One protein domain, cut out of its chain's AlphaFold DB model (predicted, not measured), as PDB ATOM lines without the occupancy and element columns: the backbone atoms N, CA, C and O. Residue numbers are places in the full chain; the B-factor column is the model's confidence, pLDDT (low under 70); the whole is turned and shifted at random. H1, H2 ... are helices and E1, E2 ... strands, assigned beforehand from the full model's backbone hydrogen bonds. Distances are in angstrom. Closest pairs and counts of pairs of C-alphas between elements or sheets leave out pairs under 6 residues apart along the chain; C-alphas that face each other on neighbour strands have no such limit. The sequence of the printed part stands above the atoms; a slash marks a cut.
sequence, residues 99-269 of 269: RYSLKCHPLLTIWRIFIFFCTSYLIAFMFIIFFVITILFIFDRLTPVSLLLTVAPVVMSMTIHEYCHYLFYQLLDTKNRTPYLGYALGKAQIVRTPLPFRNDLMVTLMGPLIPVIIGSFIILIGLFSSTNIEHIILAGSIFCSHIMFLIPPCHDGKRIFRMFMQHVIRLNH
ATOM      1  N   ARG A  99     211.700 168.537 305.928       70.00
ATOM      2  CA  ARG A  99     212.120 169.922 306.116       70.00
ATOM      3  C   ARG A  99     212.080 170.238 307.608       70.00
ATOM      4  O   ARG A  99     211.117 169.870 308.277       70.00
ATOM      5  N   TYR A 100     213.108 170.917 308.107       70.62
ATOM      6  CA  TYR A 100     213.181 171.358 309.499       70.62
ATOM      7  C   TYR A 100     213.441 172.861 309.571       70.62
ATOM      8  O   TYR A 100     214.388 173.365 308.964       70.62
ATOM      9  N   SER A 101     212.602 173.571 310.324       73.44
ATOM     10  CA  SER A 101     212.792 174.996 310.593       73.44
ATOM     11  C   SER A 101     213.983 175.224 311.532       73.44
ATOM     12  O   SER A 101     214.170 174.496 312.513       73.44
ATOM     13  N   LEU A 102     214.782 176.252 311.236       72.31
ATOM     14  CA  LEU A 102     215.965 176.647 312.006       72.31
ATOM     15  C   LEU A 102     215.730 177.922 312.838       72.31
ATOM     16  O   LEU A 102     216.653 178.710 313.040       72.31
ATOM     17  N   LYS A 103     214.502 178.123 313.344       70.69
ATOM     18  CA  LYS A 103     214.142 179.191 314.304       70.69
ATOM     19  C   LYS A 103     214.702 178.900 315.708       70.69
ATOM     20  O   LYS A 103     213.948 178.732 316.664       70.69
ATOM     21  N   CYS A 104     216.012 178.728 315.843       68.19
ATOM     22  CA  CYS A 104     216.659 178.398 317.116       68.19
ATOM     23  C   CYS A 104     217.906 179.253 317.340       68.19
ATOM     24  O   CYS A 104     218.456 179.818 316.399       68.19
ATOM     25  N   HIS A 105     218.363 179.314 318.595       78.62
ATOM     26  CA  HIS A 105     219.614 179.980 318.956       78.62
ATOM     27  C   HIS A 105     220.793 179.421 318.126       78.62
ATOM     28  O   HIS A 105     220.851 178.202 317.935       78.62
ATOM     29  N   PRO A 106     221.765 180.244 317.680       76.25
ATOM     30  CA  PRO A 106     222.835 179.817 316.767       76.25
ATOM     31  C   PRO A 106     223.612 178.564 317.203       76.25
ATOM     32  O   PRO A 106     223.937 177.720 316.370       76.25
ATOM     33  N   LEU A 107     223.859 178.406 318.509       79.19
ATOM     34  CA  LEU A 107     224.515 177.216 319.075       79.19
ATOM     35  C   LEU A 107     223.660 175.943 318.966       79.19
ATOM     36  O   LEU A 107     224.180 174.854 318.754       79.19
ATOM     37  N   LEU A 108     222.337 176.053 319.076       82.75
ATOM     38  CA  LEU A 108     221.448 174.908 318.868       82.75
ATOM     39  C   LEU A 108     221.369 174.545 317.382       82.75
ATOM     40  O   LEU A 108     221.213 173.374 317.040       82.75
ATOM     41  N   THR A 109     221.502 175.534 316.496       81.19
ATOM     42  CA  THR A 109     221.509 175.314 315.049       81.19
ATOM     43  C   THR A 109     222.723 174.496 314.610       81.19
ATOM     44  O   THR A 109     222.534 173.516 313.890       81.19
ATOM     45  N   ILE A 110     223.939 174.805 315.088       83.62
ATOM     46  CA  ILE A 110     225.128 174.001 314.743       83.62
ATOM     47  C   ILE A 110     225.003 172.557 315.249       83.62
ATOM     48  O   ILE A 110     225.259 171.621 314.493       83.62
ATOM     49  N   TRP A 111     224.498 172.361 316.472       83.69
ATOM     50  CA  TRP A 111     224.240 171.027 317.023       83.69
ATOM     51  C   TRP A 111     223.209 170.237 316.213       83.69
ATOM     52  O   TRP A 111     223.400 169.050 315.955       83.69
ATOM     53  N   ARG A 112     222.125 170.881 315.765       83.44
ATOM     54  CA  ARG A 112     221.139 170.235 314.888       83.44
ATOM     55  C   ARG A 112     221.761 169.840 313.557       83.44
ATOM     56  O   ARG A 112     221.602 168.693 313.153       83.44
ATOM     57  N   ILE A 113     222.474 170.758 312.903       81.25
ATOM     58  CA  ILE A 113     223.158 170.490 311.629       81.25
ATOM     59  C   ILE A 113     224.098 169.288 311.788       81.25
ATOM     60  O   ILE A 113     224.016 168.359 310.988       81.25
ATOM     61  N   PHE A 114     224.887 169.244 312.865       83.25
ATOM     62  CA  PHE A 114     225.763 168.115 313.184       83.25
ATOM     63  C   PHE A 114     224.998 166.785 313.280       83.25
ATOM     64  O   PHE A 114     225.328 165.828 312.581       83.25
ATOM     65  N   ILE A 115     223.928 166.721 314.086       82.12
ATOM     66  CA  ILE A 115     223.106 165.505 314.238       82.12
ATOM     67  C   ILE A 115     222.513 165.071 312.890       82.12
ATOM     68  O   ILE A 115     222.483 163.879 312.567       82.12
ATOM     69  N   PHE A 116     222.053 166.022 312.077       77.50
ATOM     70  CA  PHE A 116     221.507 165.725 310.758       77.50
ATOM     71  C   PHE A 116     222.566 165.213 309.785       77.50
ATOM     72  O   PHE A 116     222.260 164.296 309.025       77.50
ATOM     73  N   PHE A 117     223.800 165.717 309.819       74.88
ATOM     74  CA  PHE A 117     224.901 165.141 309.039       74.88
ATOM     75  C   PHE A 117     225.237 163.725 309.488       74.88
ATOM     76  O   PHE A 117     225.277 162.818 308.657       74.88
ATOM     77  N   CYS A 118     225.388 163.512 310.796       73.88
ATOM     78  CA  CYS A 118     225.654 162.189 311.356       73.88
ATOM     79  C   CYS A 118     224.587 161.169 310.938       73.88
ATOM     80  O   CYS A 118     224.915 160.044 310.582       73.88
ATOM     81  N   THR A 119     223.311 161.564 310.938       73.94
ATOM     82  CA  THR A 119     222.194 160.671 310.588       73.94
ATOM     83  C   THR A 119     221.991 160.508 309.081       73.94
ATOM     84  O   THR A 119     221.762 159.388 308.624       73.94
ATOM     85  N   SER A 120     222.106 161.580 308.288       68.50
ATOM     86  CA  SER A 120     221.931 161.521 306.825       68.50
ATOM     87  C   SER A 120     223.029 160.702 306.169       68.50
ATOM     88  O   SER A 120     222.742 159.872 305.307       68.50
ATOM     89  N   TYR A 121     224.272 160.889 306.600       69.81
ATOM     90  CA  TYR A 121     225.419 160.189 306.046       69.81
ATOM     91  C   TYR A 121     225.783 158.939 306.837       69.81
ATOM     92  O   TYR A 121     226.776 158.325 306.489       69.81
ATOM     93  N   LEU A 122     224.998 158.503 307.833       68.00
ATOM     94  CA  LEU A 122     225.327 157.340 308.670       68.00
ATOM     95  C   LEU A 122     225.723 156.116 307.836       68.00
ATOM     96  O   LEU A 122     226.759 155.516 308.083       68.00
ATOM     97  N   ILE A 123     224.939 155.785 306.806       62.31
ATOM     98  CA  ILE A 123     225.215 154.642 305.923       62.31
ATOM     99  C   ILE A 123     226.511 154.868 305.132       62.31
ATOM    100  O   ILE A 123     227.356 153.981 305.078       62.31
ATOM    101  N   ALA A 124     226.699 156.059 304.556       64.31
ATOM    102  CA  ALA A 124     227.917 156.400 303.821       64.31
ATOM    103  C   ALA A 124     229.153 156.391 304.737       64.31
ATOM    104  O   ALA A 124     230.185 155.847 304.365       64.31
ATOM    105  N   PHE A 125     229.030 156.912 305.958       66.38
ATOM    106  CA  PHE A 125     230.052 156.858 306.995       66.38
ATOM    107  C   PHE A 125     230.354 155.423 307.394       66.38
ATOM    108  O   PHE A 125     231.524 155.088 307.482       66.38
ATOM    109  N   MET A 126     229.354 154.557 307.566       65.88
ATOM    110  CA  MET A 126     229.583 153.137 307.838       65.88
ATOM    111  C   MET A 126     230.343 152.454 306.696       65.88
ATOM    112  O   MET A 126     231.252 151.678 306.972       65.88
ATOM    113  N   PHE A 127     230.043 152.779 305.434       64.69
ATOM    114  CA  PHE A 127     230.801 152.276 304.282       64.69
ATOM    115  C   PHE A 127     232.234 152.817 304.231       64.69
ATOM    116  O   PHE A 127     233.158 152.043 304.003       64.69
ATOM    117  N   ILE A 128     232.438 154.115 304.471       67.69
ATOM    118  CA  ILE A 128     233.776 154.725 304.528       67.69
ATOM    119  C   ILE A 128     234.574 154.123 305.682       67.69
ATOM    120  O   ILE A 128     235.714 153.728 305.484       67.69
ATOM    121  N   ILE A 129     233.972 153.991 306.864       67.56
ATOM    122  CA  ILE A 129     234.564 153.340 308.035       67.56
ATOM    123  C   ILE A 129     234.948 151.904 307.693       67.56
ATOM    124  O   ILE A 129     236.084 151.523 307.931       67.56
ATOM    125  N   PHE A 130     234.049 151.125 307.090       69.62
ATOM    126  CA  PHE A 130     234.326 149.750 306.672       69.62
ATOM    127  C   PHE A 130     235.481 149.669 305.663       69.62
ATOM    128  O   PHE A 130     236.363 148.821 305.788       69.62
ATOM    129  N   PHE A 131     235.512 150.573 304.682       67.69
ATOM    130  CA  PHE A 131     236.567 150.640 303.673       67.69
ATOM    131  C   PHE A 131     237.916 151.050 304.274       67.69
ATOM    132  O   PHE A 131     238.925 150.400 304.017       67.69
ATOM    133  N   VAL A 132     237.931 152.072 305.132       68.12
ATOM    134  CA  VAL A 132     239.118 152.514 305.878       68.12
ATOM    135  C   VAL A 132     239.610 151.405 306.803       68.12
ATOM    136  O   VAL A 132     240.805 151.144 306.835       68.12
ATOM    137  N   ILE A 133     238.710 150.700 307.494       68.50
ATOM    138  CA  ILE A 133     239.045 149.521 308.301       68.50
ATOM    139  C   ILE A 133     239.685 148.452 307.420       68.50
ATOM    140  O   ILE A 133     240.729 147.925 307.770       68.50
ATOM    141  N   THR A 134     239.123 148.167 306.248       67.56
ATOM    142  CA  THR A 134     239.664 147.147 305.340       67.56
ATOM    143  C   THR A 134     241.060 147.529 304.842       67.56
ATOM    144  O   THR A 134     241.968 146.705 304.884       67.56
ATOM    145  N   ILE A 135     241.272 148.785 304.437       68.12
ATOM    146  CA  ILE A 135     242.589 149.290 304.023       68.12
ATOM    147  C   ILE A 135     243.588 149.232 305.182       68.12
ATOM    148  O   ILE A 135     244.668 148.671 305.035       68.12
ATOM    149  N   LEU A 136     243.244 149.785 306.344       68.06
ATOM    150  CA  LEU A 136     244.146 149.817 307.496       68.06
ATOM    151  C   LEU A 136     244.458 148.413 308.029       68.06
ATOM    152  O   LEU A 136     245.551 148.208 308.550       68.06
ATOM    153  N   PHE A 137     243.529 147.465 307.880       68.88
ATOM    154  CA  PHE A 137     243.723 146.057 308.221       68.88
ATOM    155  C   PHE A 137     244.704 145.387 307.255       68.88
ATOM    156  O   PHE A 137     245.594 144.672 307.697       68.88
ATOM    157  N   ILE A 138     244.610 145.680 305.952       70.25
ATOM    158  CA  ILE A 138     245.573 145.204 304.942       70.25
ATOM    159  C   ILE A 138     246.993 145.717 305.234       70.25
ATOM    160  O   ILE A 138     247.961 145.002 304.991       70.25
ATOM    161  N   PHE A 139     247.126 146.935 305.763       71.19
ATOM    162  CA  PHE A 139     248.425 147.552 306.062       71.19
ATOM    163  C   PHE A 139     248.904 147.369 307.513       71.19
ATOM    164  O   PHE A 139     249.933 147.940 307.864       71.19
ATOM    165  N   ASP A 140     248.183 146.613 308.349       66.69
ATOM    166  CA  ASP A 140     248.478 146.392 309.779       66.69
ATOM    167  C   ASP A 140     248.680 147.697 310.589       66.69
ATOM    168  O   ASP A 140     249.489 147.796 311.510       66.69
ATOM    169  N   ARG A 141     247.946 148.757 310.217       65.69
ATOM    170  CA  ARG A 141     248.014 150.098 310.842       65.69
ATOM    171  C   ARG A 141     246.716 150.504 311.534       65.69
ATOM    172  O   ARG A 141     246.437 151.692 311.715       65.69
ATOM    173  N   LEU A 142     245.874 149.536 311.882       63.38
ATOM    174  CA  LEU A 142     244.534 149.816 312.376       63.38
ATOM    175  C   LEU A 142     244.550 150.111 313.875       63.38
ATOM    176  O   LEU A 142     244.519 149.211 314.707       63.38
ATOM    177  N   THR A 143     244.547 151.399 314.219       69.00
ATOM    178  CA  THR A 143     244.265 151.843 315.586       69.00
ATOM    179  C   THR A 143     242.886 152.511 315.641       69.00
ATOM    180  O   THR A 143     242.489 153.207 314.705       69.00
ATOM    181  N   PRO A 144     242.118 152.369 316.734       69.31
ATOM    182  CA  PRO A 144     240.873 153.125 316.911       69.31
ATOM    183  C   PRO A 144     241.078 154.645 316.785       69.31
ATOM    184  O   PRO A 144     240.198 155.368 316.316       69.31
ATOM    185  N   VAL A 145     242.274 155.117 317.149       71.31
ATOM    186  CA  VAL A 145     242.702 156.513 317.029       71.31
ATOM    187  C   VAL A 145     242.790 156.946 315.562       71.31
ATOM    188  O   VAL A 145     242.254 157.998 315.216       71.31
ATOM    189  N   SER A 146     243.376 156.137 314.672       70.38
ATOM    190  CA  SER A 146     243.487 156.483 313.245       70.38
ATOM    191  C   SER A 146     242.126 156.538 312.544       70.38
ATOM    192  O   SER A 146     241.906 157.394 311.684       70.38
ATOM    193  N   LEU A 147     241.177 155.682 312.945       70.38
ATOM    194  CA  LEU A 147     239.802 155.741 312.442       70.38
ATOM    195  C   LEU A 147     239.096 157.034 312.885       70.38
ATOM    196  O   LEU A 147     238.512 157.734 312.055       70.38
ATOM    197  N   LEU A 148     239.192 157.382 314.172       75.38
ATOM    198  CA  LEU A 148     238.599 158.603 314.724       75.38
ATOM    199  C   LEU A 148     239.157 159.860 314.040       75.38
ATOM    200  O   LEU A 148     238.385 160.728 313.625       75.38
ATOM    201  N   LEU A 149     240.479 159.925 313.868       75.62
ATOM    202  CA  LEU A 149     241.174 161.043 313.225       75.62
ATOM    203  C   LEU A 149     240.864 161.175 311.727       75.62
ATOM    204  O   LEU A 149     241.087 162.239 311.162       75.62
ATOM    205  N   THR A 150     240.317 160.138 311.091       73.06
ATOM    206  CA  THR A 150     239.897 160.194 309.683       73.06
ATOM    207  C   THR A 150     238.433 160.610 309.546       73.06
ATOM    208  O   THR A 150     238.093 161.443 308.708       73.06
ATOM    209  N   VAL A 151     237.541 160.063 310.378       76.88
ATOM    210  CA  VAL A 151     236.090 160.281 310.249       76.88
ATOM    211  C   VAL A 151     235.650 161.608 310.864       76.88
ATOM    212  O   VAL A 151     234.824 162.312 310.277       76.88
ATOM    213  N   ALA A 152     236.196 161.976 312.028       83.00
ATOM    214  CA  ALA A 152     235.771 163.181 312.738       83.00
ATOM    215  C   ALA A 152     235.975 164.469 311.911       83.00
ATOM    216  O   ALA A 152     235.029 165.259 311.833       83.00
ATOM    217  N   PRO A 153     237.114 164.677 311.212       87.00
ATOM    218  CA  PRO A 153     237.288 165.846 310.349       87.00
ATOM    219  C   PRO A 153     236.285 165.917 309.194       87.00
ATOM    220  O   PRO A 153     235.873 167.015 308.825       87.00
ATOM    221  N   VAL A 154     235.834 164.783 308.642       83.94
ATOM    222  CA  VAL A 154     234.822 164.766 307.568       83.94
ATOM    223  C   VAL A 154     233.481 165.286 308.081       83.94
ATOM    224  O   VAL A 154     232.895 166.188 307.487       83.94
ATOM    225  N   VAL A 155     233.004 164.767 309.216       84.00
ATOM    226  CA  VAL A 155     231.734 165.218 309.815       84.00
ATOM    227  C   VAL A 155     231.822 166.694 310.207       84.00
ATOM    228  O   VAL A 155     230.904 167.476 309.942       84.00
ATOM    229  N   MET A 156     232.932 167.079 310.836       88.81
ATOM    230  CA  MET A 156     233.132 168.432 311.343       88.81
ATOM    231  C   MET A 156     233.242 169.451 310.205       88.81
ATOM    232  O   MET A 156     232.594 170.493 310.272       88.81
ATOM    233  N   SER A 157     233.980 169.140 309.137       90.38
ATOM    234  CA  SER A 157     234.120 170.026 307.974       90.38
ATOM    235  C   SER A 157     232.790 170.256 307.250       90.38
ATOM    236  O   SER A 157     232.436 171.410 307.018       90.38
ATOM    237  N   MET A 158     231.992 169.208 307.019       87.12
ATOM    238  CA  MET A 158     230.651 169.337 306.427       87.12
ATOM    239  C   MET A 158     229.681 170.115 307.330       87.12
ATOM    240  O   MET A 158     228.895 170.938 306.859       87.12
ATOM    241  N   THR A 159     229.756 169.895 308.646       88.31
ATOM    242  CA  THR A 159     228.948 170.650 309.618       88.31
ATOM    243  C   THR A 159     229.295 172.134 309.569       88.31
ATOM    244  O   THR A 159     228.395 172.972 309.518       88.31
ATOM    245  N   ILE A 160     230.590 172.465 309.560       91.62
ATOM    246  CA  ILE A 160     231.071 173.846 309.453       91.62
ATOM    247  C   ILE A 160     230.649 174.454 308.113       91.62
ATOM    248  O   ILE A 160     230.176 175.587 308.104       91.62
ATOM    249  N   HIS A 161     230.756 173.711 307.011       93.44
ATOM    250  CA  HIS A 161     230.332 174.151 305.682       93.44
ATOM    251  C   HIS A 161     228.869 174.624 305.667       93.44
ATOM    252  O   HIS A 161     228.585 175.777 305.332       93.44
ATOM    253  N   GLU A 162     227.932 173.779 306.103       88.12
ATOM    254  CA  GLU A 162     226.512 174.154 306.136       88.12
ATOM    255  C   GLU A 162     226.205 175.209 307.202       88.12
ATOM    256  O   GLU A 162     225.365 176.089 306.996       88.12
ATOM    257  N   TYR A 163     226.901 175.173 308.340       90.50
ATOM    258  CA  TYR A 163     226.742 176.205 309.357       90.50
ATOM    259  C   TYR A 163     227.173 177.586 308.848       90.50
ATOM    260  O   TYR A 163     226.502 178.572 309.145       90.50
ATOM    261  N   CYS A 164     228.224 177.674 308.029       92.38
ATOM    262  CA  CYS A 164     228.642 178.931 307.410       92.38
ATOM    263  C   CYS A 164     227.590 179.452 306.423       92.38
ATOM    264  O   CYS A 164     227.271 180.642 306.463       92.38
ATOM    265  N   HIS A 165     226.977 178.581 305.609       91.88
ATOM    266  CA  HIS A 165     225.830 178.969 304.772       91.88
ATOM    267  C   HIS A 165     224.692 179.553 305.613       91.88
ATOM    268  O   HIS A 165     224.127 180.591 305.265       91.88
ATOM    269  N   TYR A 166     224.359 178.911 306.734       89.88
ATOM    270  CA  TYR A 166     223.332 179.398 307.655       89.88
ATOM    271  C   TYR A 166     223.700 180.752 308.274       89.88
ATOM    272  O   TYR A 166     222.903 181.689 308.214       89.88
ATOM    273  N   LEU A 167     224.900 180.864 308.847       91.06
ATOM    274  CA  LEU A 167     225.362 182.050 309.560       91.06
ATOM    275  C   LEU A 167     225.400 183.265 308.630       91.06
ATOM    276  O   LEU A 167     224.809 184.297 308.940       91.06
ATOM    277  N   PHE A 168     226.029 183.135 307.461       91.94
ATOM    278  CA  PHE A 168     226.105 184.240 306.506       91.94
ATOM    279  C   PHE A 168     224.742 184.586 305.913       91.94
ATOM    280  O   PHE A 168     224.488 185.753 305.631       91.94
ATOM    281  N   TYR A 169     223.842 183.614 305.752       90.69
ATOM    282  CA  TYR A 169     222.475 183.918 305.342       90.69
ATOM    283  C   TYR A 169     221.749 184.775 306.385       90.69
ATOM    284  O   TYR A 169     221.166 185.789 306.020       90.69
ATOM    285  N   GLN A 170     221.834 184.412 307.669       87.62
ATOM    286  CA  GLN A 170     221.245 185.193 308.765       87.62
ATOM    287  C   GLN A 170     221.836 186.605 308.858       87.62
ATOM    288  O   GLN A 170     221.110 187.557 309.110       87.62
ATOM    289  N   LEU A 171     223.143 186.755 308.619       89.56
ATOM    290  CA  LEU A 171     223.816 188.055 308.667       89.56
ATOM    291  C   LEU A 171     223.462 188.973 307.485       89.56
ATOM    292  O   LEU A 171     223.532 190.191 307.621       89.56
ATOM    293  N   LEU A 172     223.129 188.411 306.317       90.06
ATOM    294  CA  LEU A 172     222.968 189.168 305.068       90.06
ATOM    295  C   LEU A 172     221.522 189.279 304.576       90.06
ATOM    296  O   LEU A 172     221.263 190.017 303.616       90.06
ATOM    297  N   ASP A 173     220.589 188.542 305.176       85.62
ATOM    298  CA  ASP A 173     219.168 188.636 304.861       85.62
ATOM    299  C   ASP A 173     218.499 189.752 305.669       85.62
ATOM    300  O   ASP A 173     218.116 189.585 306.823       85.62
ATOM    301  N   THR A 174     218.275 190.896 305.026       74.81
ATOM    302  CA  THR A 174     217.602 192.049 305.643       74.81
ATOM    303  C   THR A 174     216.111 191.817 305.899       74.81
ATOM    304  O   THR A 174     215.457 192.666 306.500       74.81
ATOM    305  N   LYS A 175     215.536 190.718 305.390       75.94
ATOM    306  CA  LYS A 175     214.110 190.389 305.537       75.94
ATOM    307  C   LYS A 175     213.849 189.370 306.645       75.94
ATOM    308  O   LYS A 175     212.710 188.932 306.768       75.94
ATOM    309  N   ASN A 176     214.873 188.989 307.421       70.94
ATOM    310  CA  ASN A 176     214.779 188.024 308.523       70.94
ATOM    311  C   ASN A 176     214.062 186.719 308.139       70.94
ATOM    312  O   ASN A 176     213.381 186.102 308.967       70.94
ATOM    313  N   ARG A 177     214.181 186.274 306.880       77.38
ATOM    314  CA  ARG A 177     213.543 185.023 306.474       77.38
ATOM    315  C   ARG A 177     214.319 183.888 307.104       77.38
ATOM    316  O   ARG A 177     215.544 183.911 307.202       77.38
ATOM    317  N   THR A 178     213.612 182.854 307.530       75.50
ATOM    318  CA  THR A 178     214.285 181.700 308.119       75.50
ATOM    319  C   THR A 178     214.714 180.746 306.999       75.50
ATOM    320  O   THR A 178     213.878 180.360 306.185       75.50
ATOM    321  N   PRO A 179     215.990 180.337 306.906       79.81
ATOM    322  CA  PRO A 179     216.362 179.198 306.085       79.81
ATOM    323  C   PRO A 179     215.857 177.911 306.753       79.81
ATOM    324  O   PRO A 179     215.578 177.871 307.955       79.81
ATOM    325  N   TYR A 180     215.769 176.833 305.989       78.25
ATOM    326  CA  TYR A 180     215.408 175.522 306.516       78.25
ATOM    327  C   TYR A 180     216.448 174.485 306.139       78.25
ATOM    328  O   TYR A 180     217.157 174.614 305.143       78.25
ATOM    329  N   LEU A 181     216.520 173.426 306.935       77.31
ATOM    330  CA  LEU A 181     217.362 172.286 306.624       77.31
ATOM    331  C   LEU A 181     216.561 171.275 305.801       77.31
ATOM    332  O   LEU A 181     215.523 170.777 306.252       77.31
ATOM    333  N   GLY A 182     217.040 170.990 304.592       73.00
ATOM    334  CA  GLY A 182     216.568 169.881 303.771       73.00
ATOM    335  C   GLY A 182     217.332 168.609 304.124       73.00
ATOM    336  O   GLY A 182     218.564 168.615 304.133       73.00
ATOM    337  N   TYR A 183     216.604 167.527 304.410       68.69
ATOM    338  CA  TYR A 183     217.178 166.245 304.826       68.69
ATOM    339  C   TYR A 183     216.744 165.074 303.926       68.69
ATOM    340  O   TYR A 183     215.545 164.818 303.739       68.69
ATOM    341  N   ALA A 184     217.727 164.306 303.452       64.94
ATOM    342  CA  ALA A 184     217.587 162.989 302.833       64.94
ATOM    343  C   ALA A 184     218.730 162.053 303.276       64.94
ATOM    344  O   ALA A 184     219.755 162.492 303.793       64.94
ATOM    345  N   LEU A 185     218.585 160.743 303.054       59.84
ATOM    346  CA  LEU A 185     219.723 159.828 303.205       59.84
ATOM    347  C   LEU A 185     220.812 160.208 302.192       59.84
ATOM    348  O   LEU A 185     220.517 160.397 301.014       59.84
ATOM    349  N   GLY A 186     222.047 160.341 302.667       61.78
ATOM    350  CA  GLY A 186     223.197 160.813 301.897       61.78
ATOM    351  C   GLY A 186     223.186 162.310 301.583       61.78
ATOM    352  O   GLY A 186     223.975 162.740 300.744       61.78
ATOM    353  N   LYS A 187     222.286 163.100 302.196       67.50
ATOM    354  CA  LYS A 187     222.191 164.537 301.924       67.50
ATOM    355  C   LYS A 187     221.586 165.352 303.070       67.50
ATOM    356  O   LYS A 187     220.411 165.205 303.401       67.50
ATOM    357  N   ALA A 188     222.348 166.309 303.584       72.44
ATOM    358  CA  ALA A 188     221.851 167.378 304.446       72.44
ATOM    359  C   ALA A 188     222.332 168.714 303.875       72.44
ATOM    360  O   ALA A 188     223.516 168.849 303.596       72.44
ATOM    361  N   GLN A 189     221.419 169.664 303.655       80.75
ATOM    362  CA  GLN A 189     221.786 170.982 303.126       80.75
ATOM    363  C   GLN A 189     220.880 172.086 303.668       80.75
ATOM    364  O   GLN A 189     219.671 171.880 303.861       80.75
ATOM    365  N   ILE A 190     221.437 173.278 303.836       82.44
ATOM    366  CA  ILE A 190     220.679 174.493 304.109       82.44
ATOM    367  C   ILE A 190     220.017 174.968 302.817       82.44
ATOM    368  O   ILE A 190     220.662 175.337 301.835       82.44
ATOM    369  N   VAL A 191     218.691 175.008 302.832       79.38
ATOM    370  CA  VAL A 191     217.893 175.591 301.761       79.38
ATOM    371  C   VAL A 191     217.408 176.961 302.207       79.38
ATOM    372  O   VAL A 191     216.867 177.149 303.297       79.38
ATOM    373  N   ARG A 192     217.628 177.948 301.345       81.12
ATOM    374  CA  ARG A 192     217.423 179.361 301.654       81.12
ATOM    375  C   ARG A 192     216.868 180.098 300.452       81.12
ATOM    376  O   ARG A 192     217.146 179.714 299.311       81.12
ATOM    377  N   THR A 193     216.098 181.153 300.700       80.12
ATOM    378  CA  THR A 193     215.559 181.964 299.604       80.12
ATOM    379  C   THR A 193     216.685 182.718 298.883       80.12
ATOM    380  O   THR A 193     217.714 183.003 299.502       80.12
ATOM    381  N   PRO A 194     216.551 183.009 297.576       81.62
ATOM    382  CA  PRO A 194     217.538 183.822 296.871       81.62
ATOM    383  C   PRO A 194     217.639 185.227 297.479       81.62
ATOM    384  O   PRO A 194     216.618 185.882 297.708       81.62
ATOM    385  N   LEU A 195     218.871 185.682 297.712       85.94
ATOM    386  CA  LEU A 195     219.205 187.049 298.124       85.94
ATOM    387  C   LEU A 195     219.621 187.891 296.898       85.94
ATOM    388  O   LEU A 195     219.781 187.341 295.804       85.94
ATOM    389  N   PRO A 196     219.811 189.220 297.033       88.69
ATOM    390  CA  PRO A 196     220.473 190.014 295.999       88.69
ATOM    391  C   PRO A 196     221.822 189.403 295.605       88.69
ATOM    392  O   PRO A 196     222.504 188.838 296.457       88.69
ATOM    393  N   PHE A 197     222.219 189.545 294.334       88.44
ATOM    394  CA  PHE A 197     223.357 188.829 293.735       88.44
ATOM    395  C   PHE A 197     224.611 188.801 294.623       88.44
ATOM    396  O   PHE A 197     225.115 187.727 294.931       88.44
ATOM    397  N   ARG A 198     225.077 189.962 295.102       91.75
ATOM    398  CA  ARG A 198     226.282 190.060 295.942       91.75
ATOM    399  C   ARG A 198     226.153 189.268 297.246       91.75
ATOM    400  O   ARG A 198     227.060 188.520 297.598       91.75
ATOM    401  N   ASN A 199     225.026 189.410 297.940       92.62
ATOM    402  CA  ASN A 199     224.791 188.725 299.209       92.62
ATOM    403  C   ASN A 199     224.642 187.223 298.979       92.62
ATOM    404  O   ASN A 199     225.242 186.432 299.700       92.62
ATOM    405  N   ASP A 200     223.890 186.820 297.952       90.12
ATOM    406  CA  ASP A 200     223.670 185.402 297.686       90.12
ATOM    407  C   ASP A 200     224.961 184.684 297.280       90.12
ATOM    408  O   ASP A 200     225.184 183.535 297.676       90.12
ATOM    409  N   LEU A 201     225.837 185.390 296.557       93.62
ATOM    410  CA  LEU A 201     227.138 184.893 296.133       93.62
ATOM    411  C   LEU A 201     228.023 184.733 297.360       93.62
ATOM    412  O   LEU A 201     228.597 183.669 297.551       93.62
ATOM    413  N   MET A 202     228.057 185.745 298.231       95.12
ATOM    414  CA  MET A 202     228.845 185.701 299.456       95.12
ATOM    415  C   MET A 202     228.447 184.517 300.332       95.12
ATOM    416  O   MET A 202     229.310 183.719 300.674       95.12
ATOM    417  N   VAL A 203     227.155 184.320 300.612       93.31
ATOM    418  CA  VAL A 203     226.730 183.144 301.387       93.31
ATOM    419  C   VAL A 203     227.160 181.844 300.696       93.31
ATOM    420  O   VAL A 203     227.706 180.970 301.356       93.31
ATOM    421  N   THR A 204     226.969 181.732 299.374       93.12
ATOM    422  CA  THR A 204     227.326 180.514 298.619       93.12
ATOM    423  C   THR A 204     228.827 180.222 298.659       93.12
ATOM    424  O   THR A 204     229.219 179.063 298.685       93.12
ATOM    425  N   LEU A 205     229.670 181.256 298.676       95.62
ATOM    426  CA  LEU A 205     231.124 181.116 298.754       95.62
ATOM    427  C   LEU A 205     231.608 180.780 300.170       95.62
ATOM    428  O   LEU A 205     232.574 180.037 300.323       95.62
ATOM    429  N   MET A 206     230.963 181.320 301.208       95.44
ATOM    430  CA  MET A 206     231.430 181.158 302.590       95.44
ATOM    431  C   MET A 206     231.301 179.725 303.104       95.44
ATOM    432  O   MET A 206     232.138 179.306 303.901       95.44
ATOM    433  N   GLY A 207     230.313 178.964 302.619       92.50
ATOM    434  CA  GLY A 207     230.188 177.539 302.932       92.50
ATOM    435  C   GLY A 207     231.455 176.748 302.589       92.50
ATOM    436  O   GLY A 207     232.014 176.107 303.470       92.50
ATOM    437  N   PRO A 208     231.960 176.790 301.342       95.00
ATOM    438  CA  PRO A 208     233.234 176.172 300.959       95.00
ATOM    439  C   PRO A 208     234.496 176.860 301.501       95.00
ATOM    440  O   PRO A 208     235.421 176.178 301.941       95.00
ATOM    441  N   LEU A 209     234.568 178.195 301.452       96.75
ATOM    442  CA  LEU A 209     235.821 178.917 301.701       96.75
ATOM    443  C   LEU A 209     236.270 178.863 303.162       96.75
ATOM    444  O   LEU A 209     237.466 178.739 303.415       96.75
ATOM    445  N   ILE A 210     235.347 178.927 304.127       97.00
ATOM    446  CA  ILE A 210     235.719 178.877 305.548       97.00
ATOM    447  C   ILE A 210     236.360 177.531 305.919       97.00
ATOM    448  O   ILE A 210     237.449 177.552 306.494       97.00
ATOM    449  N   PRO A 211     235.783 176.368 305.557       96.19
ATOM    450  CA  PRO A 211     236.464 175.090 305.689       96.19
ATOM    451  C   PRO A 211     237.848 175.077 305.040       96.19
ATOM    452  O   PRO A 211     238.792 174.637 305.682       96.19
ATOM    453  N   VAL A 212     238.014 175.612 303.826       96.88
ATOM    454  CA  VAL A 212     239.330 175.655 303.157       96.88
ATOM    455  C   VAL A 212     240.350 176.472 303.953       96.88
ATOM    456  O   VAL A 212     241.492 176.038 304.123       96.88
ATOM    457  N   ILE A 213     239.945 177.630 304.481       97.56
ATOM    458  CA  ILE A 213     240.803 178.470 305.327       97.56
ATOM    459  C   ILE A 213     241.197 177.706 306.597       97.56
ATOM    460  O   ILE A 213     242.381 177.627 306.920       97.56
ATOM    461  N   ILE A 214     240.231 177.082 307.280       97.06
ATOM    462  CA  ILE A 214     240.481 176.261 308.475       97.06
ATOM    463  C   ILE A 214     241.442 175.110 308.150       97.06
ATOM    464  O   ILE A 214     242.412 174.902 308.872       97.06
ATOM    465  N   GLY A 215     241.221 174.399 307.043       96.12
ATOM    466  CA  GLY A 215     242.081 173.306 306.590       96.12
ATOM    467  C   GLY A 215     243.511 173.751 306.319       96.12
ATOM    468  O   GLY A 215     244.451 173.089 306.748       96.12
ATOM    469  N   SER A 216     243.676 174.916 305.692       96.94
ATOM    470  CA  SER A 216     244.990 175.506 305.422       96.94
ATOM    471  C   SER A 216     245.739 175.825 306.720       96.94
ATOM    472  O   SER A 216     246.924 175.514 306.834       96.94
ATOM    473  N   PHE A 217     245.047 176.366 307.730       96.50
ATOM    474  CA  PHE A 217     245.627 176.574 309.061       96.50
ATOM    475  C   PHE A 217     245.978 175.257 309.763       96.50
ATOM    476  O   PHE A 217     247.043 175.165 310.368       96.50
ATOM    477  N   ILE A 218     245.133 174.226 309.658       94.12
ATOM    478  CA  ILE A 218     245.419 172.896 310.218       94.12
ATOM    479  C   ILE A 218     246.684 172.305 309.578       94.12
ATOM    480  O   ILE A 218     247.556 171.828 310.301       94.12
ATOM    481  N   ILE A 219     246.822 172.377 308.249       94.25
ATOM    482  CA  ILE A 219     248.027 171.912 307.541       94.25
ATOM    483  C   ILE A 219     249.251 172.689 308.023       94.25
ATOM    484  O   ILE A 219     250.265 172.074 308.348       94.25
ATOM    485  N   LEU A 220     249.150 174.019 308.115       94.44
ATOM    486  CA  LEU A 220     250.243 174.865 308.588       94.44
ATOM    487  C   LEU A 220     250.699 174.452 309.992       94.44
ATOM    488  O   LEU A 220     251.890 174.268 310.206       94.44
ATOM    489  N   ILE A 221     249.764 174.238 310.922       90.12
ATOM    490  CA  ILE A 221     250.063 173.739 312.274       90.12
ATOM    491  C   ILE A 221     250.734 172.358 312.208       90.12
ATOM    492  O   ILE A 221     251.704 172.112 312.922       90.12
ATOM    493  N   GLY A 222     250.255 171.474 311.329       89.75
ATOM    494  CA  GLY A 222     250.825 170.143 311.120       89.75
ATOM    495  C   GLY A 222     252.288 170.167 310.686       89.75
ATOM    496  O   GLY A 222     253.069 169.368 311.191       89.75
ATOM    497  N   LEU A 223     252.680 171.116 309.829       89.69
ATOM    498  CA  LEU A 223     254.071 171.277 309.380       89.69
ATOM    499  C   LEU A 223     255.038 171.634 310.520       89.69
ATOM    500  O   LEU A 223     256.226 171.343 310.417       89.69
ATOM    501  N   PHE A 224     254.538 172.236 311.602       89.75
ATOM    502  CA  PHE A 224     255.326 172.559 312.795       89.75
ATOM    503  C   PHE A 224     255.167 171.528 313.924       89.75
ATOM    504  O   PHE A 224     255.787 171.678 314.978       89.75
ATOM    505  N   SER A 225     254.357 170.481 313.731       86.25
ATOM    506  CA  SER A 225     254.147 169.427 314.727       86.25
ATOM    507  C   SER A 225     255.156 168.293 314.556       86.25
ATOM    508  O   SER A 225     255.305 167.735 313.470       86.25
ATOM    509  N   SER A 226     255.805 167.885 315.648       78.50
ATOM    510  CA  SER A 226     256.715 166.730 315.661       78.50
ATOM    511  C   SER A 226     255.995 165.384 315.795       78.50
ATOM    512  O   SER A 226     256.605 164.337 315.588       78.50
ATOM    513  N   THR A 227     254.703 165.387 316.137       78.00
ATOM    514  CA  THR A 227     253.905 164.171 316.339       78.00
ATOM    515  C   THR A 227     252.653 164.175 315.466       78.00
ATOM    516  O   THR A 227     252.022 165.212 315.251       78.00
ATOM    517  N   ASN A 228     252.291 162.992 314.956       76.69
ATOM    518  CA  ASN A 228     251.055 162.739 314.202       76.69
ATOM    519  C   ASN A 228     250.838 163.648 312.976       76.69
ATOM    520  O   ASN A 228     249.696 163.900 312.586       76.69
ATOM    521  N   ILE A 229     251.926 164.113 312.353       86.88
ATOM    522  CA  ILE A 229     251.899 165.012 311.191       86.88
ATOM    523  C   ILE A 229     250.994 164.489 310.069       86.88
ATOM    524  O   ILE A 229     250.187 165.242 309.530       86.88
ATOM    525  N   GLU A 230     251.047 163.186 309.782       84.06
ATOM    526  CA  GLU A 230     250.237 162.538 308.745       84.06
ATOM    527  C   GLU A 230     248.731 162.736 308.985       84.06
ATOM    528  O   GLU A 230     247.987 163.069 308.065       84.06
ATOM    529  N   HIS A 231     248.279 162.598 310.235       83.25
ATOM    530  CA  HIS A 231     246.871 162.757 310.595       83.25
ATOM    531  C   HIS A 231     246.420 164.217 310.558       83.25
ATOM    532  O   HIS A 231     245.305 164.500 310.119       83.25
ATOM    533  N   ILE A 232     247.279 165.146 310.984       87.44
ATOM    534  CA  ILE A 232     246.975 166.582 310.945       87.44
ATOM    535  C   ILE A 232     246.874 167.051 309.488       87.44
ATOM    536  O   ILE A 232     245.907 167.718 309.119       87.44
ATOM    537  N   ILE A 233     247.820 166.642 308.636       88.12
ATOM    538  CA  ILE A 233     247.799 166.954 307.203       88.12
ATOM    539  C   ILE A 233     246.569 166.335 306.531       88.12
ATOM    540  O   ILE A 233     245.904 167.016 305.747       88.12
ATOM    541  N   LEU A 234     246.221 165.084 306.851       87.06
ATOM    542  CA  LEU A 234     245.014 164.438 306.331       87.06
ATOM    543  C   LEU A 234     243.748 165.209 306.729       87.06
ATOM    544  O   LEU A 234     242.922 165.518 305.868       87.06
ATOM    545  N   ALA A 235     243.614 165.568 308.008       88.12
ATOM    546  CA  ALA A 235     242.482 166.345 308.506       88.12
ATOM    547  C   ALA A 235     242.375 167.699 307.793       88.12
ATOM    548  O   ALA A 235     241.304 168.056 307.298       88.12
ATOM    549  N   GLY A 236     243.481 168.432 307.668       92.00
ATOM    550  CA  GLY A 236     243.498 169.703 306.951       92.00
ATOM    551  C   GLY A 236     243.177 169.553 305.458       92.00
ATOM    552  O   GLY A 236     242.433 170.360 304.903       92.00
ATOM    553  N   SER A 237     243.626 168.468 304.824       89.69
ATOM    554  CA  SER A 237     243.315 168.154 303.422       89.69
ATOM    555  C   SER A 237     241.825 167.871 303.204       89.69
ATOM    556  O   SER A 237     241.253 168.332 302.216       89.69
ATOM    557  N   ILE A 238     241.166 167.179 304.142       89.62
ATOM    558  CA  ILE A 238     239.707 166.964 304.124       89.62
ATOM    559  C   ILE A 238     238.973 168.312 304.128       89.62
ATOM    560  O   ILE A 238     238.062 168.534 303.328       89.62
ATOM    561  N   PHE A 239     239.398 169.245 304.975       93.38
ATOM    562  CA  PHE A 239     238.842 170.596 304.996       93.38
ATOM    563  C   PHE A 239     239.099 171.346 303.675       93.38
ATOM    564  O   PHE A 239     238.156 171.871 303.081       93.38
ATOM    565  N   CYS A 240     240.326 171.313 303.150       95.38
ATOM    566  CA  CYS A 240     240.681 171.936 301.868       95.38
ATOM    567  C   CYS A 240     239.926 171.347 300.666       95.38
ATOM    568  O   CYS A 240     239.676 172.058 299.692       95.38
ATOM    569  N   SER A 241     239.496 170.082 300.734       91.56
ATOM    570  CA  SER A 241     238.728 169.434 299.661       91.56
ATOM    571  C   SER A 241     237.398 170.134 299.345       91.56
ATOM    572  O   SER A 241     236.890 170.019 298.227       91.56
ATOM    573  N   HIS A 242     236.879 170.945 300.276       91.00
ATOM    574  CA  HIS A 242     235.659 171.732 300.086       91.00
ATOM    575  C   HIS A 242     235.772 172.752 298.951       91.00
ATOM    576  O   HIS A 242     234.744 173.167 298.419       91.00
ATOM    577  N   ILE A 243     236.986 173.111 298.511       93.75
ATOM    578  CA  ILE A 243     237.183 173.967 297.333       93.75
ATOM    579  C   ILE A 243     236.475 173.404 296.090       93.75
ATOM    580  O   ILE A 243     235.962 174.168 295.272       93.75
ATOM    581  N   MET A 244     236.359 172.073 295.981       88.31
ATOM    582  CA  MET A 244     235.666 171.414 294.873       88.31
ATOM    583  C   MET A 244     234.176 171.774 294.809       88.31
ATOM    584  O   MET A 244     233.604 171.797 293.722       88.31
ATOM    585  N   PHE A 245     233.547 172.127 295.937       87.81
ATOM    586  CA  PHE A 245     232.130 172.498 295.966       87.81
ATOM    587  C   PHE A 245     231.822 173.807 295.234       87.81
ATOM    588  O   PHE A 245     230.675 174.021 294.839       87.81
ATOM    589  N   LEU A 246     232.832 174.642 294.974       91.06
ATOM    590  CA  LEU A 246     232.694 175.868 294.185       91.06
ATOM    591  C   LEU A 246     232.523 175.611 292.683       91.06
ATOM    592  O   LEU A 246     232.164 176.531 291.946       91.06
ATOM    593  N   ILE A 247     232.755 174.382 292.218       86.25
ATOM    594  CA  ILE A 247     232.759 174.032 290.797       86.25
ATOM    595  C   ILE A 247     231.550 173.132 290.486       86.25
ATOM    596  O   ILE A 247     231.221 172.229 291.262       86.25
ATOM    597  N   PRO A 248     230.841 173.338 289.360       79.31
ATOM    598  CA  PRO A 248     229.885 172.353 288.870       79.31
ATOM    599  C   PRO A 248     230.583 170.993 288.673       79.31
ATOM    600  O   PRO A 248     231.680 170.946 288.127       79.31
ATOM    601  N   PRO A 249     229.969 169.878 289.088       80.38
ATOM    602  CA  PRO A 249     228.532 169.706 289.261       80.38
ATOM    603  C   PRO A 249     228.026 169.845 290.705       80.38
ATOM    604  O   PRO A 249     226.858 169.523 290.951       80.38
ATOM    605  N   CYS A 250     228.839 170.316 291.648       79.38
ATOM    606  CA  CYS A 250     228.413 170.496 293.035       79.38
ATOM    607  C   CYS A 250     227.294 171.546 293.153       79.38
ATOM    608  O   CYS A 250     227.153 172.434 292.307       79.38
ATOM    609  N   HIS A 251     226.458 171.421 294.189       81.38
ATOM    610  CA  HIS A 251     225.274 172.267 294.365       81.38
ATOM    611  C   HIS A 251     225.629 173.762 294.450       81.38
ATOM    612  O   HIS A 251     225.014 174.578 293.757       81.38
ATOM    613  N   ASP A 252     226.652 174.107 295.234       86.50
ATOM    614  CA  ASP A 252     227.127 175.485 295.378       86.50
ATOM    615  C   ASP A 252     227.692 176.020 294.060       86.50
ATOM    616  O   ASP A 252     227.245 177.066 293.589       86.50
ATOM    617  N   GLY A 253     228.550 175.258 293.376       86.25
ATOM    618  CA  GLY A 253     229.046 175.606 292.042       86.25
ATOM    619  C   GLY A 253     227.935 175.820 291.008       86.25
ATOM    620  O   GLY A 253     227.958 176.789 290.247       86.25
ATOM    621  N   LYS A 254     226.884 174.990 291.018       85.19
ATOM    622  CA  LYS A 254     225.689 175.199 290.179       85.19
ATOM    623  C   LYS A 254     224.923 176.462 290.547       85.19
ATOM    624  O   LYS A 254     224.354 177.108 289.664       85.19
ATOM    625  N   ARG A 255     224.830 176.801 291.834       85.69
ATOM    626  CA  ARG A 255     224.194 178.046 292.278       85.69
ATOM    627  C   ARG A 255     224.993 179.252 291.794       85.69
ATOM    628  O   ARG A 255     224.390 180.120 291.171       85.69
ATOM    629  N   ILE A 256     226.313 179.244 291.968       89.31
ATOM    630  CA  ILE A 256     227.225 180.282 291.464       89.31
ATOM    631  C   ILE A 256     227.034 180.465 289.954       89.31
ATOM    632  O   ILE A 256     226.733 181.568 289.501       89.31
ATOM    633  N   PHE A 257     227.102 179.376 289.182       87.31
ATOM    634  CA  PHE A 257     226.920 179.424 287.731       87.31
ATOM    635  C   PHE A 257     225.560 180.021 287.331       87.31
ATOM    636  O   PHE A 257     225.495 180.940 286.515       87.31
ATOM    637  N   ARG A 258     224.460 179.560 287.948       83.94
ATOM    638  CA  ARG A 258     223.111 180.100 287.692       83.94
ATOM    639  C   ARG A 258     223.015 181.590 288.009       83.94
ATOM    640  O   ARG A 258     222.381 182.322 287.254       83.94
ATOM    641  N   MET A 259     223.623 182.032 289.104       86.00
ATOM    642  CA  MET A 259     223.610 183.436 289.501       86.00
ATOM    643  C   MET A 259     224.345 184.325 288.501       86.00
ATOM    644  O   MET A 259     223.820 185.378 288.144       86.00
ATOM    645  N   PHE A 260     225.520 183.903 288.023       88.19
ATOM    646  CA  PHE A 260     226.256 184.640 286.993       88.19
ATOM    647  C   PHE A 260     225.460 184.723 285.692       88.19
ATOM    648  O   PHE A 260     225.277 185.819 285.167       88.19
ATOM    649  N   MET A 261     224.896 183.604 285.227       85.25
ATOM    650  CA  MET A 261     224.056 183.594 284.026       85.25
ATOM    651  C   MET A 261     222.860 184.546 284.153       85.25
ATOM    652  O   MET A 261     222.595 185.337 283.251       85.25
ATOM    653  N   GLN A 262     222.158 184.525 285.289       82.31
ATOM    654  CA  GLN A 262     221.026 185.423 285.538       82.31
ATOM    655  C   GLN A 262     221.441 186.895 285.628       82.31
ATOM    656  O   GLN A 262     220.680 187.766 285.212       82.31
ATOM    657  N   HIS A 263     222.618 187.184 286.185       83.12
ATOM    658  CA  HIS A 263     223.123 188.547 286.292       83.12
ATOM    659  C   HIS A 263     223.499 189.117 284.920       83.12
ATOM    660  O   HIS A 263     223.073 190.221 284.602       83.12
ATOM    661  N   VAL A 264     224.198 188.340 284.086       80.31
ATOM    662  CA  VAL A 264     224.563 188.739 282.714       80.31
ATOM    663  C   VAL A 264     223.319 189.013 281.869       80.31
ATOM    664  O   VAL A 264     223.246 190.046 281.215       80.31
ATOM    665  N   ILE A 265     222.304 188.143 281.932       80.50
ATOM    666  CA  ILE A 265     221.047 188.347 281.194       80.50
ATOM    667  C   ILE A 265     220.366 189.660 281.608       80.50
ATOM    668  O   ILE A 265     219.864 190.381 280.755       80.50
ATOM    669  N   ARG A 266     220.372 189.998 282.903       75.44
ATOM    670  CA  ARG A 266     219.771 191.242 283.414       75.44
ATOM    671  C   ARG A 266     220.551 192.508 283.077       75.44
ATOM    672  O   ARG A 266     219.977 193.576 283.190       75.44
ATOM    673  N   LEU A 267     221.836 192.412 282.751       76.62
ATOM    674  CA  LEU A 267     222.622 193.567 282.307       76.62
ATOM    675  C   LEU A 267     222.394 193.880 280.820       76.62
ATOM    676  O   LEU A 267     222.705 194.981 280.382       76.62
ATOM    677  N   ASN A 268     221.847 192.925 280.062       62.38
ATOM    678  CA  ASN A 268     221.590 193.042 278.625       62.38
ATOM    679  C   ASN A 268     220.132 193.425 278.287       62.38
ATOM    680  O   ASN A 268     219.767 193.430 277.112       62.38
ATOM    681  N   HIS A 269     219.308 193.720 279.296       54.28
ATOM    682  CA  HIS A 269     217.911 194.150 279.185       54.28
ATOM    683  C   HIS A 269     217.668 195.356 280.085       54.28
ATOM    684  O   HIS A 269     216.897 196.242 279.659       54.28
TER     685      HIS A 269
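Overview. This is residues 99 to 269 of the 269 residues of an uncharacterized protein of Gracilibacillus halophilus YIM-C55.5 (UniProt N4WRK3). A long helix, H3, runs through the core, with the helical hairpin H4 and H5 packed on one side and H1 with a small sheet on the other. H2 and H6 lie toward opposite ends, and residues 264 to 269 stick out beyond the H6 end. The printed part has 171 residues, with six named helices and three named strands in the order E1 H1 H2 H3 E2 E3 H4 H5 H6, mostly helix; the antiparallel sheet runs E1, E2, E3. It is compact, with a radius of gyration of the C-alphas of 18.1 A, and spans 63 by 32 by 27 A, only just a rod.

Arrangement. In the sheet, E2, residues 180 to 184, has N 181 2.9 A from O 100 of E1, residues 99 to 101. E3, residues 187 to 191, forms a hairpin with E2, N 182 and O 189 being 2.9 A apart. H1, residues 106 to 120, and H3, residues 144 to 172, are on the same face, two layers with helices over one face of a sheet. Their closest C-alphas, of Phe 114 and Thr 159, are 5.4 A apart. H2, residues 122 to 138, touches H3, closest at C-alphas of Ile 129 and Leu 147, 7.3 A. H3, H4, residues 197 to 223, H5, residues 229 to 246, and H6, residues 251 to 267, form a bundle, a group of helices. C-alphas His 161 and Gly 207, closest of H3 and H4, are 4.4 A apart; H4 has a kink of 39 degrees near residue 207. H5 touches H4 at a shallow tilt of 15 degrees, Gly 215 and Gly 236 having the closest C-alphas, 3.9 A. H6 touches H5 only at the corner. Every O i to N i+4 pair is within hydrogen-bond range in H1, H2 and H6, against 23 of 25 in H3, 20 of 23 in H4 and 9 of 14 in H5.

Along the chain. E1 begins at C-alpha 99 (212.120, 169.922, 306.116). H3 is 42.0 A long and H4 38.7 A. H6 ends at C-alpha 267 (222.622, 193.567, 282.307).

Size, cuts and confidence. The C-alphas farthest apart, of Asp 140 and His 269, are 64.4 A apart. The printed part has no cut and no long link. Mean pLDDT of the printed part is 81.5; 31 residues are under 70, among them 120 to 137.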